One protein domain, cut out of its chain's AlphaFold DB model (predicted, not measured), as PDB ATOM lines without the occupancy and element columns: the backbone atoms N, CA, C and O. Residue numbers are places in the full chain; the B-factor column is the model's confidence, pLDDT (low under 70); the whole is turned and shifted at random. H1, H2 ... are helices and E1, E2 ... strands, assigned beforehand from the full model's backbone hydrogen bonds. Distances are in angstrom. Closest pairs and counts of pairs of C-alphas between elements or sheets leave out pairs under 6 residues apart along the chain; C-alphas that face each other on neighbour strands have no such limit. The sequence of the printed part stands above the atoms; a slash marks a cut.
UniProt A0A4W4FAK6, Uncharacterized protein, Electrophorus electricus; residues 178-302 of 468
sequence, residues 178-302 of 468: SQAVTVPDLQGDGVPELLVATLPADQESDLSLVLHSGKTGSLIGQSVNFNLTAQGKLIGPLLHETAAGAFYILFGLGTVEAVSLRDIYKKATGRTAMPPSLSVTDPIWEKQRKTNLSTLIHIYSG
ATOM      1  N   SER A 178     126.234 258.049 221.741       91.00
ATOM      2  CA  SER A 178     126.894 257.194 222.732       91.00
ATOM      3  C   SER A 178     128.046 256.369 222.166       91.00
ATOM      4  O   SER A 178     128.185 256.166 220.962       91.00
ATOM      5  N   GLN A 179     128.847 255.803 223.070       91.19
ATOM      6  CA  GLN A 179     129.683 254.648 222.744       91.19
ATOM      7  C   GLN A 179     128.804 253.419 222.450       91.19
ATOM      8  O   GLN A 179     127.632 253.378 222.841       91.19
ATOM      9  N   ALA A 180     129.362 252.414 221.776       92.44
ATOM     10  CA  ALA A 180     128.696 251.135 221.579       92.44
ATOM     11  C   ALA A 180     128.838 250.250 222.814       92.44
ATOM     12  O   ALA A 180     129.895 250.176 223.440       92.44
ATOM     13  N   VAL A 181     127.765 249.535 223.117       91.31
ATOM     14  CA  VAL A 181     127.722 248.503 224.146       91.31
ATOM     15  C   VAL A 181     127.610 247.158 223.457       91.31
ATOM     16  O   VAL A 181     126.705 246.950 222.645       91.31
ATOM     17  N   THR A 182     128.508 246.240 223.789       91.38
ATOM     18  CA  THR A 182     128.417 244.867 223.300       91.38
ATOM     19  C   THR A 182     127.278 244.140 224.011       91.38
ATOM     20  O   THR A 182     127.211 244.137 225.237       91.38
ATOM     21  N   VAL A 183     126.390 243.500 223.255       92.00
ATOM     22  CA  VAL A 183     125.296 242.663 223.762       92.00
ATOM     23  C   VAL A 183     125.463 241.216 223.271       92.00
ATOM     24  O   VAL A 183     126.184 240.982 222.300       92.00
ATOM     25  N   PRO A 184     124.833 240.214 223.919       91.75
ATOM     26  CA  PRO A 184     124.943 238.818 223.491       91.75
ATOM     27  C   PRO A 184     124.575 238.618 222.019       91.75
ATOM     28  O   PRO A 184     123.760 239.366 221.494       91.75
ATOM     29  N   ASP A 185     125.103 237.569 221.386       91.75
ATOM     30  CA  ASP A 185     124.731 237.175 220.017       91.75
ATOM     31  C   ASP A 185     123.202 236.975 219.908       91.75
ATOM     32  O   ASP A 185     122.602 236.148 220.617       91.75
ATOM     33  N   LEU A 186     122.567 237.774 219.044       92.38
ATOM     34  CA  LEU A 186     121.113 237.787 218.834       92.38
ATOM     35  C   LEU A 186     120.720 237.158 217.492       92.38
ATOM     36  O   LEU A 186     119.535 236.875 217.274       92.38
ATOM     37  N   GLN A 187     121.682 236.953 216.589       91.00
ATOM     38  CA  GLN A 187     121.461 236.426 215.240       91.00
ATOM     39  C   GLN A 187     121.918 234.965 215.083       91.00
ATOM     40  O   GLN A 187     121.537 234.304 214.115       91.00
ATOM     41  N   GLY A 188     122.648 234.432 216.062       88.00
ATOM     42  CA  GLY A 188     123.155 233.064 216.121       88.00
ATOM     43  C   GLY A 188     124.387 232.825 215.248       88.00
ATOM     44  O   GLY A 188     124.626 231.679 214.850       88.00
ATOM     45  N   ASP A 189     125.130 233.876 214.898       88.94
ATOM     46  CA  ASP A 189     126.292 233.792 214.008       88.94
ATOM     47  C   ASP A 189     127.640 233.674 214.746       88.94
ATOM     48  O   ASP A 189     128.682 233.464 214.109       88.94
ATOM     49  N   GLY A 190     127.603 233.702 216.079       86.06
ATOM     50  CA  GLY A 190     128.740 233.554 216.975       86.06
ATOM     51  C   GLY A 190     129.507 234.844 217.254       86.06
ATOM     52  O   GLY A 190     130.545 234.757 217.911       86.06
ATOM     53  N   VAL A 191     129.048 235.997 216.764       87.88
ATOM     54  CA  VAL A 191     129.619 237.313 217.070       87.88
ATOM     55  C   VAL A 191     128.633 238.082 217.962       87.88
ATOM     56  O   VAL A 191     127.439 238.074 217.689       87.88
ATOM     57  N   PRO A 192     129.090 238.715 219.056       90.50
ATOM     58  CA  PRO A 192     128.244 239.592 219.860       90.50
ATOM     59  C   PRO A 192     127.736 240.796 219.062       90.50
ATOM     60  O   PRO A 192     128.447 241.308 218.195       90.50
ATOM     61  N   GLU A 193     126.547 241.288 219.396       93.75
ATOM     62  CA  GLU A 193     125.964 242.440 218.703       93.75
ATOM     63  C   GLU A 193     126.319 243.750 219.394       93.75
ATOM     64  O   GLU A 193     126.828 243.772 220.511       93.75
ATOM     65  N   LEU A 194     126.039 244.860 218.726       95.00
ATOM     66  CA  LEU A 194     126.309 246.201 219.218       95.00
ATOM     67  C   LEU A 194     124.991 246.935 219.456       95.00
ATOM     68  O   LEU A 194     124.059 246.847 218.653       95.00
ATOM     69  N   LEU A 195     124.922 247.686 220.548       95.38
ATOM     70  CA  LEU A 195     123.831 248.598 220.856       95.38
ATOM     71  C   LEU A 195     124.387 250.015 221.012       95.38
ATOM     72  O   LEU A 195     125.329 250.228 221.772       95.38
ATOM     73  N   VAL A 196     123.774 250.975 220.329       95.12
ATOM     74  CA  VAL A 196     124.093 252.406 220.446       95.12
ATOM     75  C   VAL A 196     122.837 253.213 220.748       95.12
ATOM     76  O   VAL A 196     121.724 252.787 220.421       95.12
ATOM     77  N   ALA A 197     123.020 254.378 221.363       94.38
ATOM     78  CA  ALA A 197     121.984 255.385 221.493       94.38
ATOM     79  C   ALA A 197     122.150 256.465 220.415       94.38
ATOM     80  O   ALA A 197     123.259 256.942 220.163       94.38
ATOM     81  N   THR A 198     121.042 256.839 219.780       92.69
ATOM     82  CA  THR A 198     121.007 257.818 218.688       92.69
ATOM     83  C   THR A 198     119.907 258.849 218.909       92.69
ATOM     84  O   THR A 198     118.914 258.570 219.595       92.69
ATOM     85  N   LEU A 199     120.036 260.014 218.270       88.94
ATOM     86  CA  LEU A 199     118.923 260.952 218.166       88.94
ATOM     87  C   LEU A 199     117.830 260.368 217.251       88.94
ATOM     88  O   LEU A 199     118.135 259.838 216.174       88.94
ATOM     89  N   PRO A 200     116.556 260.384 217.677       85.19
ATOM     90  CA  PRO A 200     115.456 259.859 216.875       85.19
ATOM     91  C   PRO A 200     115.214 260.686 215.609       85.19
ATOM     92  O   PRO A 200     115.156 261.912 215.648       85.19
ATOM     93  N   ALA A 201     114.970 260.013 214.483       79.44
ATOM     94  CA  ALA A 201     114.625 260.687 213.228       79.44
ATOM     95  C   ALA A 201     113.230 261.344 213.253       79.44
ATOM     96  O   ALA A 201     112.946 262.207 212.422       79.44
ATOM     97  N   ASP A 202     112.356 260.922 214.173       79.06
ATOM     98  CA  ASP A 202     110.995 261.446 214.313       79.06
ATOM     99  C   ASP A 202     110.945 262.838 214.964       79.06
ATOM    100  O   ASP A 202     109.920 263.502 214.853       79.06
ATOM    101  N   GLN A 203     112.037 263.288 215.602       74.88
ATOM    102  CA  GLN A 203     112.150 264.548 216.356       74.88
ATOM    103  C   GLN A 203     111.096 264.740 217.468       74.88
ATOM    104  O   GLN A 203     111.037 265.804 218.083       74.88
ATOM    105  N   GLU A 204     110.270 263.727 217.734       79.44
ATOM    106  CA  GLU A 204     109.255 263.711 218.791       79.44
ATOM    107  C   GLU A 204     109.732 262.914 220.003       79.44
ATOM    108  O   GLU A 204     109.335 263.208 221.132       79.44
ATOM    109  N   SER A 205     110.564 261.899 219.765       82.69
ATOM    110  CA  SER A 205     111.146 261.077 220.817       82.69
ATOM    111  C   SER A 205     112.439 261.701 221.342       82.69
ATOM    112  O   SER A 205     113.160 262.378 220.611       82.69
ATOM    113  N   ASP A 206     112.776 261.427 222.602       86.50
ATOM    114  CA  ASP A 206     113.973 261.999 223.231       86.50
ATOM    115  C   ASP A 206     115.242 261.187 222.921       86.50
ATOM    116  O   ASP A 206     116.331 261.745 222.817       86.50
ATOM    117  N   LEU A 207     115.121 259.859 222.790       92.12
ATOM    118  CA  LEU A 207     116.254 258.963 222.538       92.12
ATOM    119  C   LEU A 207     115.823 257.701 221.784       92.12
ATOM    120  O   LEU A 207     114.738 257.169 222.013       92.12
ATOM    121  N   SER A 208     116.691 257.181 220.916       93.75
ATOM    122  CA  SER A 208     116.522 255.876 220.273       93.75
ATOM    123  C   SER A 208     117.637 254.920 220.663       93.75
ATOM    124  O   SER A 208     118.796 255.312 220.724       93.75
ATOM    125  N   LEU A 209     117.296 253.651 220.883       95.62
ATOM    126  CA  LEU A 209     118.271 252.565 220.986       95.62
ATOM    127  C   LEU A 209     118.251 251.737 219.701       95.62
ATOM    128  O   LEU A 209     117.181 251.333 219.234       95.62
ATOM    129  N   VAL A 210     119.430 251.476 219.138       95.75
ATOM    130  CA  VAL A 210     119.584 250.823 217.834       95.75
ATOM    131  C   VAL A 210     120.528 249.630 217.944       95.75
ATOM    132  O   VAL A 210     121.645 249.752 218.445       95.75
ATOM    133  N   LEU A 211     120.064 248.466 217.479       96.56
ATOM    134  CA  LEU A 211     120.843 247.228 217.435       96.56
ATOM    135  C   LEU A 211     121.548 247.081 216.083       96.56
ATOM    136  O   LEU A 211     120.918 247.194 215.030       96.56
ATOM    137  N   HIS A 212     122.832 246.742 216.121       96.06
ATOM    138  CA  HIS A 212     123.675 246.481 214.960       96.06
ATOM    139  C   HIS A 212     124.377 245.134 215.100       96.06
ATOM    140  O   HIS A 212     124.830 244.776 216.180       96.06
ATOM    141  N   SER A 213     124.513 244.401 213.998       95.00
ATOM    142  CA  SER A 213     125.322 243.181 213.959       95.00
ATOM    143  C   SER A 213     126.787 243.517 214.220       95.00
ATOM    144  O   SER A 213     127.352 244.349 213.506       95.00
ATOM    145  N   GLY A 214     127.438 242.845 215.170       92.44
ATOM    146  CA  GLY A 214     128.878 243.046 215.384       92.44
ATOM    147  C   GLY A 214     129.717 242.563 214.195       92.44
ATOM    148  O   GLY A 214     130.791 243.091 213.901       92.44
ATOM    149  N   LYS A 215     129.203 241.585 213.445       91.62
ATOM    150  CA  LYS A 215     129.904 240.984 212.307       91.62
ATOM    151  C   LYS A 215     129.876 241.842 211.048       91.62
ATOM    152  O   LYS A 215     130.862 241.863 210.311       91.62
ATOM    153  N   THR A 216     128.753 242.498 210.762       93.38
ATOM    154  CA  THR A 216     128.530 243.208 209.487       93.38
ATOM    155  C   THR A 216     128.224 244.695 209.651       93.38
ATOM    156  O   THR A 216     128.184 245.411 208.652       93.38
ATOM    157  N   GLY A 217     127.941 245.155 210.871       93.94
ATOM    158  CA  GLY A 217     127.419 246.489 211.161       93.94
ATOM    159  C   GLY A 217     125.944 246.682 210.787       93.94
ATOM    160  O   GLY A 217     125.363 247.717 211.102       93.94
ATOM    161  N   SER A 218     125.297 245.723 210.114       95.06
ATOM    162  CA  SER A 218     123.926 245.908 209.620       95.06
ATOM    163  C   SER A 218     122.916 246.044 210.757       95.06
ATOM    164  O   SER A 218     123.018 245.329 211.754       95.06
ATOM    165  N   LEU A 219     121.898 246.884 210.563       95.44
ATOM    166  CA  LEU A 219     120.794 247.055 211.509       95.44
ATOM    167  C   LEU A 219     120.065 245.734 211.797       95.44
ATOM    168  O   LEU A 219     119.732 244.975 210.882       95.44
ATOM    169  N   ILE A 220     119.764 245.491 213.071       95.00
ATOM    170  CA  ILE A 220     118.944 244.369 213.534       95.00
ATOM    171  C   ILE A 220     117.546 244.900 213.859       95.00
ATOM    172  O   ILE A 220     117.227 245.229 215.000       95.00
ATOM    173  N   GLY A 221     116.689 244.953 212.838       94.12
ATOM    174  CA  GLY A 221     115.334 245.491 212.964       94.12
ATOM    175  C   GLY A 221     115.288 247.014 212.822       94.12
ATOM    176  O   GLY A 221     116.046 247.584 212.041       94.12
ATOM    177  N   GLN A 222     114.364 247.654 213.536       94.25
ATOM    178  CA  GLN A 222     114.165 249.108 213.567       94.25
ATOM    179  C   GLN A 222     114.685 249.739 214.869       94.25
ATOM    180  O   GLN A 222     114.891 249.035 215.862       94.25
ATOM    181  N   SER A 223     114.847 251.066 214.880       93.62
ATOM    182  CA  SER A 223     115.151 251.820 216.100       93.62
ATOM    183  C   SER A 223     114.024 251.686 217.126       93.62
ATOM    184  O   SER A 223     112.842 251.611 216.779       93.62
ATOM    185  N   VAL A 224     114.388 251.638 218.405       94.62
ATOM    186  CA  VAL A 224     113.425 251.620 219.507       94.62
ATOM    187  C   VAL A 224     113.449 252.979 220.186       94.62
ATOM    188  O   VAL A 224     114.414 253.305 220.872       94.62
ATOM    189  N   ASN A 225     112.382 253.748 219.990       94.19
ATOM    190  CA  ASN A 225     112.294 255.130 220.447       94.19
ATOM    191  C   ASN A 225     111.701 255.207 221.867       94.19
ATOM    192  O   ASN A 225     110.832 254.406 222.240       94.19
ATOM    193  N   PHE A 226     112.170 256.174 222.654       91.56
ATOM    194  CA  PHE A 226     111.770 256.398 224.041       91.56
ATOM    195  C   PHE A 226     111.506 257.880 224.309       91.56
ATOM    196  O   PHE A 226     112.291 258.740 223.909       91.56
ATOM    197  N   ASN A 227     110.440 258.144 225.069       89.75
ATOM    198  CA  ASN A 227     110.114 259.470 225.587       89.75
ATOM    199  C   ASN A 227     110.464 259.485 227.072       89.75
ATOM    200  O   ASN A 227     109.892 258.725 227.861       89.75
ATOM    201  N   LEU A 228     111.438 260.307 227.432       84.50
ATOM    202  CA  LEU A 228     112.021 260.390 228.757       84.50
ATOM    203  C   LEU A 228     111.473 261.623 229.476       84.50
ATOM    204  O   LEU A 228     111.283 262.693 228.913       84.50
ATOM    205  N   THR A 229     111.188 261.476 230.767       73.19
ATOM    206  CA  THR A 229     110.502 262.521 231.544       73.19
ATOM    207  C   THR A 229     111.358 263.746 231.858       73.19
ATOM    208  O   THR A 229     110.817 264.756 232.301       73.19
ATOM    209  N   ALA A 230     112.676 263.655 231.692       73.44
ATOM    210  CA  ALA A 230     113.612 264.714 232.031       73.44
ATOM    211  C   ALA A 230     114.620 264.921 230.900       73.44
ATOM    212  O   ALA A 230     114.949 263.991 230.169       73.44
ATOM    213  N   GLN A 231     115.116 266.150 230.797       79.88
ATOM    214  CA  GLN A 231     116.238 266.520 229.948       79.88
ATOM    215  C   GLN A 231     117.481 266.674 230.823       79.88
ATOM    216  O   GLN A 231     117.413 267.228 231.921       79.88
ATOM    217  N   GLY A 232     118.620 266.202 230.336       84.50
ATOM    218  CA  GLY A 232     119.890 266.259 231.046       84.50
ATOM    219  C   GLY A 232     120.988 265.580 230.243       84.50
ATOM    220  O   GLY A 232     120.791 265.232 229.078       84.50
ATOM    221  N   LYS A 233     122.143 265.377 230.871       88.25
ATOM    222  CA  LYS A 233     123.252 264.635 230.268       88.25
ATOM    223  C   LYS A 233     122.836 263.189 229.971       88.25
ATOM    224  O   LYS A 233     122.137 262.570 230.779       88.25
ATOM    225  N   LEU A 234     123.291 262.661 228.833       91.62
ATOM    226  CA  LEU A 234     123.102 261.258 228.474       91.62
ATOM    227  C   LEU A 234     123.841 260.347 229.456       91.62
ATOM    228  O   LEU A 234     125.047 260.470 229.672       91.62
ATOM    229  N   ILE A 235     123.087 259.418 230.031       91.56
ATOM    230  CA  ILE A 235     123.574 258.299 230.825       91.56
ATOM    231  C   ILE A 235     123.393 257.026 230.003       91.56
ATOM    232  O   ILE A 235     122.310 256.774 229.476       91.56
ATOM    233  N   GLY A 236     124.439 256.203 229.947       90.56
ATOM    234  CA  GLY A 236     124.423 254.945 229.209       90.56
ATOM    235  C   GLY A 236     124.486 255.122 227.680       90.56
ATOM    236  O   GLY A 236     124.895 256.181 227.201       90.56
ATOM    237  N   PRO A 237     124.114 254.085 226.908       93.44
ATOM    238  CA  PRO A 237     123.585 252.807 227.376       93.44
ATOM    239  C   PRO A 237     124.625 252.020 228.186       93.44
ATOM    240  O   PRO A 237     125.825 252.136 227.962       93.44
ATOM    241  N   LEU A 238     124.162 251.231 229.153       91.88
ATOM    242  CA  LEU A 238     124.983 250.316 229.948       91.88
ATOM    243  C   LEU A 238     124.298 248.952 229.993       91.88
ATOM    244  O   LEU A 238     123.123 248.871 230.356       91.88
ATOM    245  N   LEU A 239     125.027 247.885 229.662       92.06
ATOM    246  CA  LEU A 239     124.528 246.521 229.800       92.06
ATOM    247  C   LEU A 239     124.674 246.043 231.248       92.06
ATOM    248  O   LEU A 239     125.765 246.020 231.818       92.06
ATOM    249  N   HIS A 240     123.561 245.601 231.816       91.81
ATOM    250  CA  HIS A 240     123.503 244.924 233.099       91.81
ATOM    251  C   HIS A 240     123.000 243.496 232.917       91.81
ATOM    252  O   HIS A 240     121.977 243.270 232.266       91.81
ATOM    253  N   GLU A 241     123.699 242.544 233.527       91.50
ATOM    254  CA  GLU A 241     123.257 241.158 233.615       91.50
ATOM    255  C   GLU A 241     122.883 240.840 235.063       91.50
ATOM    256  O   GLU A 241     123.708 240.903 235.983       91.50
ATOM    257  N   THR A 242     121.617 240.491 235.276       91.81
ATOM    258  CA  THR A 242     121.132 240.180 236.620       91.81
ATOM    259  C   THR A 242     121.687 238.846 237.113       91.81
ATOM    260  O   THR A 242     122.162 238.013 236.342       91.81
ATOM    261  N   ALA A 243     121.552 238.571 238.413       88.75
ATOM    262  CA  ALA A 243     121.928 237.274 238.984       88.75
ATOM    263  C   ALA A 243     121.165 236.079 238.369       88.75
ATOM    264  O   ALA A 243     121.613 234.940 238.484       88.75
ATOM    265  N   ALA A 244     120.013 236.324 237.735       91.00
ATOM    266  CA  ALA A 244     119.262 235.307 237.007       91.00
ATOM    267  C   ALA A 244     119.793 235.062 235.581       91.00
ATOM    268  O   ALA A 244     119.350 234.110 234.948       91.00
ATOM    269  N   GLY A 245     120.710 235.892 235.070       90.19
ATOM    270  CA  GLY A 245     121.188 235.851 233.684       90.19
ATOM    271  C   GLY A 245     120.262 236.568 232.695       90.19
ATOM    272  O   GLY A 245     120.219 236.220 231.517       90.19
ATOM    273  N   ALA A 246     119.456 237.524 233.170       92.75
ATOM    274  CA  ALA A 246     118.637 238.376 232.309       92.75
ATOM    275  C   ALA A 246     119.373 239.686 231.997       92.75
ATOM    276  O   ALA A 246     120.011 240.266 232.872       92.75
ATOM    277  N   PHE A 247     119.243 240.174 230.762       93.81
ATOM    278  CA  PHE A 247     119.939 241.374 230.293       93.81
ATOM    279  C   PHE A 247     119.027 242.603 230.282       93.81
ATOM    280  O   PHE A 247     117.948 242.584 229.677       93.81
ATOM    281  N   TYR A 248     119.502 243.687 230.888       94.81
ATOM    282  CA  TYR A 248     118.853 244.996 230.908       94.81
ATOM    283  C   TYR A 248     119.818 246.070 230.418       94.81
ATOM    284  O   TYR A 248     121.019 246.000 230.659       94.81
ATOM    285  N   ILE A 249     119.277 247.073 229.736       95.62
ATOM    286  CA  ILE A 249     120.012 248.261 229.313       95.62
ATOM    287  C   ILE A 249     119.597 249.411 230.217       95.62
ATOM    288  O   ILE A 249     118.410 249.743 230.255       95.62
ATOM    289  N   LEU A 250     120.556 249.999 230.930       94.94
ATOM    290  CA  LEU A 250     120.365 251.205 231.732       94.94
ATOM    291  C   LEU A 250     120.736 252.428 230.897       94.94
ATOM    292  O   LEU A 250     121.794 252.449 230.267       94.94
ATOM    293  N   PHE A 251     119.869 253.434 230.887       95.06
ATOM    294  CA  PHE A 251     120.060 254.652 230.105       95.06
ATOM    295  C   PHE A 251     119.174 255.795 230.613       95.06
ATOM    296  O   PHE A 251     118.240 255.568 231.381       95.06
ATOM    297  N   GLY A 252     119.428 257.026 230.171       93.38
ATOM    298  CA  GLY A 252     118.487 258.130 230.364       93.38
ATOM    299  C   GLY A 252     119.099 259.519 230.196       93.38
ATOM    300  O   GLY A 252     120.276 259.655 229.873       93.38
ATOM    301  N   LEU A 253     118.279 260.551 230.406       91.88
ATOM    302  CA  LEU A 253     118.643 261.967 230.282       91.88
ATOM    303  C   LEU A 253     118.328 262.670 231.607       91.88
ATOM    304  O   LEU A 253     117.174 262.970 231.906       91.88
ATOM    305  N   GLY A 254     119.329 262.835 232.477       88.25
ATOM    306  CA  GLY A 254     119.161 263.382 233.838       88.25
ATOM    307  C   GLY A 254     118.339 262.517 234.818       88.25
ATOM    308  O   GLY A 254     118.445 262.680 236.031       88.25
ATOM    309  N   THR A 255     117.567 261.555 234.320       91.94
ATOM    310  CA  THR A 255     116.968 260.435 235.060       91.94
ATOM    311  C   THR A 255     117.567 259.133 234.544       91.94
ATOM    312  O   THR A 255     118.180 259.123 233.477       91.94
ATOM    313  N   VAL A 256     117.433 258.044 235.301       93.62
ATOM    314  CA  VAL A 256     117.931 256.728 234.884       93.62
ATOM    315  C   VAL A 256     116.763 255.759 234.804       93.62
ATOM    316  O   VAL A 256     116.052 255.534 235.784       93.62
ATOM    317  N   GLU A 257     116.608 255.160 233.636       94.00
ATOM    318  CA  GLU A 257     115.650 254.115 233.315       94.00
ATOM    319  C   GLU A 257     116.400 252.828 232.959       94.00
ATOM    320  O   GLU A 257     117.583 252.838 232.613       94.00
ATOM    321  N   ALA A 258     115.692 251.707 233.011       94.88
ATOM    322  CA  ALA A 258     116.153 250.444 232.472       94.88
ATOM    323  C   ALA A 258     115.077 249.798 231.599       94.88
ATOM    324  O   ALA A 258     113.882 249.859 231.889       94.88
ATOM    325  N   VAL A 259     115.508 249.131 230.534       95.31
ATOM    326  CA  VAL A 259     114.645 248.338 229.652       95.31
ATOM    327  C   VAL A 259     115.269 246.964 229.451       95.31
ATOM    328  O   VAL A 259     116.487 246.845 229.329       95.31
ATOM    329  N   SER A 260     114.460 245.903 229.423       95.12
ATOM    330  CA  SER A 260     115.005 244.573 229.142       95.12
ATOM    331  C   SER A 260     115.490 244.502 227.689       95.12
ATOM    332  O   SER A 260     114.808 244.967 226.768       95.12
ATOM    333  N   LEU A 261     116.648 243.879 227.452       95.44
ATOM    334  CA  LEU A 261     117.164 243.664 226.095       95.44
ATOM    335  C   LEU A 261     116.190 242.814 225.260       95.44
ATOM    336  O   LEU A 261     116.046 242.999 224.053       95.44
ATOM    337  N   ARG A 262     115.447 241.929 225.932       94.31
ATOM    338  CA  ARG A 262     114.330 241.166 225.370       94.31
ATOM    339  C   ARG A 262     113.232 242.070 224.800       94.31
ATOM    340  O   ARG A 262     112.750 241.807 223.699       94.31
ATOM    341  N   ASP A 263     112.829 243.116 225.519       94.12
ATOM    342  CA  ASP A 263     111.799 244.054 225.061       94.12
ATOM    343  C   ASP A 263     112.310 244.944 223.924       94.12
ATOM    344  O   ASP A 263     111.566 245.173 222.968       94.12
ATOM    345  N   ILE A 264     113.581 245.376 223.971       95.75
ATOM    346  CA  ILE A 264     114.236 246.063 222.843       95.75
ATOM    347  C   ILE A 264     114.175 245.170 221.600       95.75
ATOM    348  O   ILE A 264     113.636 245.585 220.578       95.75
ATOM    349  N   TYR A 265     114.655 243.925 221.688       95.69
ATOM    350  CA  TYR A 265     114.703 243.009 220.545       95.69
ATOM    351  C   TYR A 265     113.315 242.737 219.949       95.69
ATOM    352  O   TYR A 265     113.146 242.736 218.726       95.69
ATOM    353  N   LYS A 266     112.294 242.547 220.796       94.56
ATOM    354  CA  LYS A 266     110.899 242.384 220.355       94.56
ATOM    355  C   LYS A 266     110.388 243.601 219.594       94.56
ATOM    356  O   LYS A 266     109.783 243.429 218.540       94.56
ATOM    357  N   LYS A 267     110.614 244.813 220.111       94.75
ATOM    358  CA  LYS A 267     110.179 246.060 219.459       94.75
ATOM    359  C   LYS A 267     110.941 246.326 218.162       94.75
ATOM    360  O   LYS A 267     110.330 246.736 217.179       94.75
ATOM    361  N   ALA A 268     112.243 246.049 218.152       95.50
ATOM    362  CA  ALA A 268     113.101 246.241 216.991       95.50
ATOM    363  C   ALA A 268     112.744 245.273 215.852       95.50
ATOM    364  O   ALA A 268     112.663 245.667 214.695       95.50
ATOM    365  N   THR A 269     112.510 243.994 216.154       95.31
ATOM    366  CA  THR A 269     112.336 242.965 215.111       95.31
ATOM    367  C   THR A 269     110.882 242.591 214.827       95.31
ATOM    368  O   THR A 269     110.612 241.924 213.828       95.31
ATOM    369  N   GLY A 270     109.947 242.934 215.719       92.50
ATOM    370  CA  GLY A 270     108.560 242.462 215.674       92.50
ATOM    371  C   GLY A 270     108.404 240.951 215.904       92.50
ATOM    372  O   GLY A 270     107.309 240.412 215.745       92.50
ATOM    373  N   ARG A 271     109.483 240.235 216.258       88.25
ATOM    374  CA  ARG A 271     109.472 238.778 216.428       88.25
ATOM    375  C   ARG A 271     109.005 238.389 217.824       88.25
ATOM    376  O   ARG A 271     109.449 238.934 218.832       88.25
ATOM    377  N   THR A 272     108.148 237.374 217.887       79.88
ATOM    378  CA  THR A 272     107.695 236.770 219.149       79.88
ATOM    379  C   THR A 272     108.646 235.682 219.652       79.88
ATOM    380  O   THR A 272     108.776 235.496 220.862       79.88
ATOM    381  N   ALA A 273     109.336 234.991 218.739       87.00
ATOM    382  CA  ALA A 273     110.353 233.995 219.061       87.00
ATOM    383  C   ALA A 273     111.653 234.676 219.509       87.00
ATOM    384  O   ALA A 273     112.214 235.487 218.771       87.00
ATOM    385  N   MET A 274     112.117 234.343 220.715       89.94
ATOM    386  CA  MET A 274     113.319 234.929 221.310       89.94
ATOM    387  C   MET A 274     114.563 234.090 221.007       89.94
ATOM    388  O   MET A 274     114.484 232.859 221.071       89.94
ATOM    389  N   PRO A 275     115.716 234.731 220.740       89.44
ATOM    390  CA  PRO A 275     117.007 234.058 220.761       89.44
ATOM    391  C   PRO A 275     117.234 233.346 222.105       89.44
ATOM    392  O   PRO A 275     116.750 233.829 223.137       89.44
ATOM    393  N   PRO A 276     117.987 232.229 222.140       87.31
ATOM    394  CA  PRO A 276     118.289 231.519 223.384       87.31
ATOM    395  C   PRO A 276     118.906 232.419 224.464       87.31
ATOM    396  O   PRO A 276     118.560 232.283 225.636       87.31
ATOM    397  N   SER A 277     119.743 233.380 224.052       85.62
ATOM    398  CA  SER A 277     120.377 234.396 224.905       85.62
ATOM    399  C   SER A 277     119.382 235.322 225.619       85.62
ATOM    400  O   SER A 277     119.705 235.856 226.671       85.62
ATOM    401  N   LEU A 278     118.156 235.475 225.103       92.12
ATOM    402  CA  LEU A 278     117.102 236.338 225.664       92.12
ATOM    403  C   LEU A 278     115.915 235.542 226.237       92.12
ATOM    404  O   LEU A 278     114.815 236.074 226.434       92.12
ATOM    405  N   SER A 279     116.106 234.241 226.473       88.88
ATOM    406  CA  SER A 279     115.053 233.349 226.970       88.88
ATOM    407  C   SER A 279     114.699 233.600 228.438       88.88
ATOM    408  O   SER A 279     113.535 233.430 228.816       88.88
ATOM    409  N   VAL A 280     115.669 234.067 229.226       91.88
ATOM    410  CA  VAL A 280     115.561 234.274 230.671       91.88
ATOM    411  C   VAL A 280     114.961 235.644 231.002       91.88
ATOM    412  O   VAL A 280     115.147 236.622 230.281       91.88
ATOM    413  N   THR A 281     114.213 235.701 232.101       91.75
ATOM    414  CA  THR A 281     113.634 236.921 232.680       91.75
ATOM    415  C   THR A 281     113.876 236.916 234.181       91.75
ATOM    416  O   THR A 281     113.786 235.848 234.789       91.75
ATOM    417  N   ASP A 282     114.099 238.081 234.786       93.31
ATOM    418  CA  ASP A 282     114.319 238.197 236.229       93.31
ATOM    419  C   ASP A 282     113.054 238.701 236.952       93.31
ATOM    420  O   ASP A 282     112.701 239.876 236.838       93.31
ATOM    421  N   PRO A 283     112.357 237.855 237.737       92.19
ATOM    422  CA  PRO A 283     111.124 238.256 238.411       92.19
ATOM    423  C   PRO A 283     111.291 239.393 239.423       92.19
ATOM    424  O   PRO A 283     110.297 240.038 239.754       92.19
ATOM    425  N   ILE A 284     112.493 239.608 239.974       92.31
ATOM    426  CA  ILE A 284     112.745 240.696 240.925       92.31
ATOM    427  C   ILE A 284     112.721 242.020 240.174       92.31
ATOM    428  O   ILE A 284     112.016 242.932 240.595       92.31
ATOM    429  N   TRP A 285     113.408 242.089 239.035       92.56
ATOM    430  CA  TRP A 285     113.438 243.265 238.167       92.56
ATOM    431  C   TRP A 285     112.094 243.550 237.510       92.56
ATOM    432  O   TRP A 285     111.629 244.686 237.509       92.56
ATOM    433  N   GLU A 286     111.411 242.518 237.016       91.19
ATOM    434  CA  GLU A 286     110.104 242.688 236.377       91.19
ATOM    435  C   GLU A 286     109.048 243.270 237.338       91.19
ATOM    436  O   GLU A 286     108.152 243.996 236.905       91.19
ATOM    437  N   LYS A 287     109.175 243.030 238.652       90.81
ATOM    438  CA  LYS A 287     108.308 243.631 239.684       90.81
ATOM    439  C   LYS A 287     108.568 245.119 239.932       90.81
ATOM    440  O   LYS A 287     107.724 245.765 240.544       90.81
ATOM    441  N   GLN A 288     109.697 245.662 239.478       89.12
ATOM    442  CA  GLN A 288     110.068 247.072 239.675       89.12
ATOM    443  C   GLN A 288     109.381 248.009 238.669       89.12
ATOM    444  O   GLN A 288     109.494 249.233 238.755       89.12
ATOM    445  N   ARG A 289     108.643 247.461 237.697       88.69
ATOM    446  CA  ARG A 289     107.861 248.247 236.740       88.69
ATOM    447  C   ARG A 289     106.727 248.976 237.468       88.69
ATOM    448  O   ARG A 289     105.923 248.351 238.154       88.69
ATOM    449  N   LYS A 290     106.601 250.294 237.255       75.38
ATOM    450  CA  LYS A 290     105.499 251.097 237.833       75.38
ATOM    451  C   LYS A 290     104.119 250.584 237.416       75.38
ATOM    452  O   LYS A 290     103.173 250.649 238.195       75.38
ATOM    453  N   THR A 291     103.994 250.107 236.179       73.25
ATOM    454  CA  THR A 291     102.759 249.533 235.637       73.25
ATOM    455  C   THR A 291     103.091 248.310 234.789       73.25
ATOM    456  O   THR A 291     104.107 248.288 234.099       73.25
ATOM    457  N   ASN A 292     102.203 247.311 234.773       65.44
ATOM    458  CA  ASN A 292     102.382 246.090 233.968       65.44
ATOM    459  C   ASN A 292     102.456 246.354 232.450       65.44
ATOM    460  O   ASN A 292     102.844 245.471 231.693       65.44
ATOM    461  N   LEU A 293     102.056 247.550 232.003       66.62
ATOM    462  CA  LEU A 293     102.102 247.977 230.603       66.62
ATOM    463  C   LEU A 293     103.395 248.736 230.258       66.62
ATOM    464  O   LEU A 293     103.694 248.912 229.079       66.62
ATOM    465  N   SER A 294     104.154 249.198 231.258       76.81
ATOM    466  CA  SER A 294     105.401 249.929 231.033       76.81
ATOM    467  C   SER A 294     106.534 248.977 230.664       76.81
ATOM    468  O   SER A 294     106.867 248.057 231.415       76.81
ATOM    469  N   THR A 295     107.206 249.251 229.545       85.62
ATOM    470  CA  THR A 295     108.455 248.558 229.198       85.62
ATOM    471  C   THR A 295     109.664 249.082 229.970       85.62
ATOM    472  O   THR A 295     110.710 248.440 229.927       85.62
ATOM    473  N   LEU A 296     109.523 250.200 230.684       91.69
ATOM    474  CA  LEU A 296     110.590 250.838 231.450       91.69
ATOM    475  C   LEU A 296     110.488 250.527 232.947       91.69
ATOM    476  O   LEU A 296     109.390 250.487 233.520       91.69
ATOM    477  N   ILE A 297     111.655 250.328 233.552       93.00
ATOM    478  CA  ILE A 297     111.893 250.222 234.987       93.00
ATOM    479  C   ILE A 297     112.614 251.500 235.414       93.00
ATOM    480  O   ILE A 297     113.701 251.793 234.925       93.00
ATOM    481  N   HIS A 298     112.028 252.239 236.348       91.50
ATOM    482  CA  HIS A 298     112.623 253.479 236.832       91.50
ATOM    483  C   HIS A 298     113.737 253.156 237.831       91.50
ATOM    484  O   HIS A 298     113.458 252.613 238.899       91.50
ATOM    485  N   ILE A 299     114.980 253.503 237.495       93.06
ATOM    486  CA  ILE A 299     116.142 253.319 238.375       93.06
ATOM    487  C   ILE A 299     116.330 254.546 239.266       93.06
ATOM    488  O   ILE A 299     116.512 254.430 240.476       93.06
ATOM    489  N   TYR A 300     116.250 255.739 238.677       91.81
ATOM    490  CA  TYR A 300     116.407 256.997 239.392       91.81
ATOM    491  C   TYR A 300     115.551 258.109 238.781       91.81
ATOM    492  O   TYR A 300     115.662 258.427 237.598       91.81
ATOM    493  N   SER A 301     114.741 258.756 239.622       87.75
ATOM    494  CA  SER A 301     113.918 259.919 239.255       87.75
ATOM    495  C   SER A 301     113.885 260.946 240.394       87.75
ATOM    496  O   SER A 301     112.821 261.328 240.879       87.75
ATOM    497  N   GLY A 302     115.061 261.313 240.905       85.69
ATOM    498  CA  GLY A 302     115.181 262.317 241.964       85.69
ATOM    499  C   GLY A 302     115.114 263.762 241.447       85.69
ATOM    500  O   GLY A 302     115.075 263.989 240.241       85.69
TER     501      GLY A 302
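Overview. This is residues 178 to 302 of the 468 residues of an uncharacterized protein of Electrophorus electricus (UniProt A0A4W4FAK6). Two four-stranded sheets form a sandwich, E1 and E2 coming close to E5 on one side, while H1 packs on both sheets and bridges E3 and E4 to E6. After H1 a long stretch, residues 270 to 282, leads along the outside to the small helix H2, which only grazes the second sheet before E8 completes it. The printed part has 125 residues, with two named helices and eight named strands in the order E1 E2 E3 E4 E5 E6 E7 H1 H2 E8; the class is mixed, helices and strands, with under half of the residues in named elements. Both sheets, E1 - E2 - E3 - E4 and E5 - E6 - E7 - E8, are antiparallel throughout. The whole is compact, with a radius of gyration of the C-alphas of 13.9 A and spans of 41 by 33 by 23 A.

Along the chain. E1, residues 181 to 183, begins at C-alpha 181 (127.722, 248.503, 224.146) and is 6.3 A long. E2, residues 193 to 198, and E3, residues 207 to 212, measure 16.2 A and 16.4 A; E4, residues 224 to 226, measures 6.8 A. E5, residues 234 to 241, is 20.7 A long, E6, residues 247 to 253, 20.6 A, and E7, residues 256 to 260, 13.8 A. H1, residues 261 to 269, begins at C-alpha 261 (117.164, 243.664, 226.095) and is 12.0 A long. H2, residues 283 to 286, measures 5.0 A. E8, residues 296 to 300, is 11.6 A long and ends at C-alpha 300 (116.407, 256.997, 239.392).

Arrangement. E1 E2 E3 E4 form a meander, each strand the antiparallel neighbour of the one before, with N 181 and O 195 at 2.9 A, N 196 and O 210 at 3.1 A, and N 209 and O 224 at 2.9 A. E5 E6 E7 form another, with N 238 and O 250 at 2.9 A and N 249 and O 259 at 2.8 A; E8 is antiparallel to E7, with N 258 and O 297 at 2.8 A. The facing parts of the two sheets are 9.8 A centre to centre. The closest C-alphas of E1 and E5, Val 181 and Leu 238, are 6.7 A apart. H1 is on the first sheet at a height of 7.7 A, across E3 at 90 degrees on the local plane. It stands up from the second sheet, rising 63 degrees; the closest C-alphas of H1 and E6, Leu 261 and Tyr 248, are 5.3 A apart. In H1 every O i to N i+4 pair is within hydrogen-bond range; H2 is too short for such a pair.

Size, cuts and confidence. The C-alphas farthest apart, of Asp 189 and Gly 302, are 41.5 A apart. The printed part has no cut. The links E3 to E4 and H1 to H2 are long. Mean pLDDT of the printed part is 90.1; residues 292 to 293 are under 70.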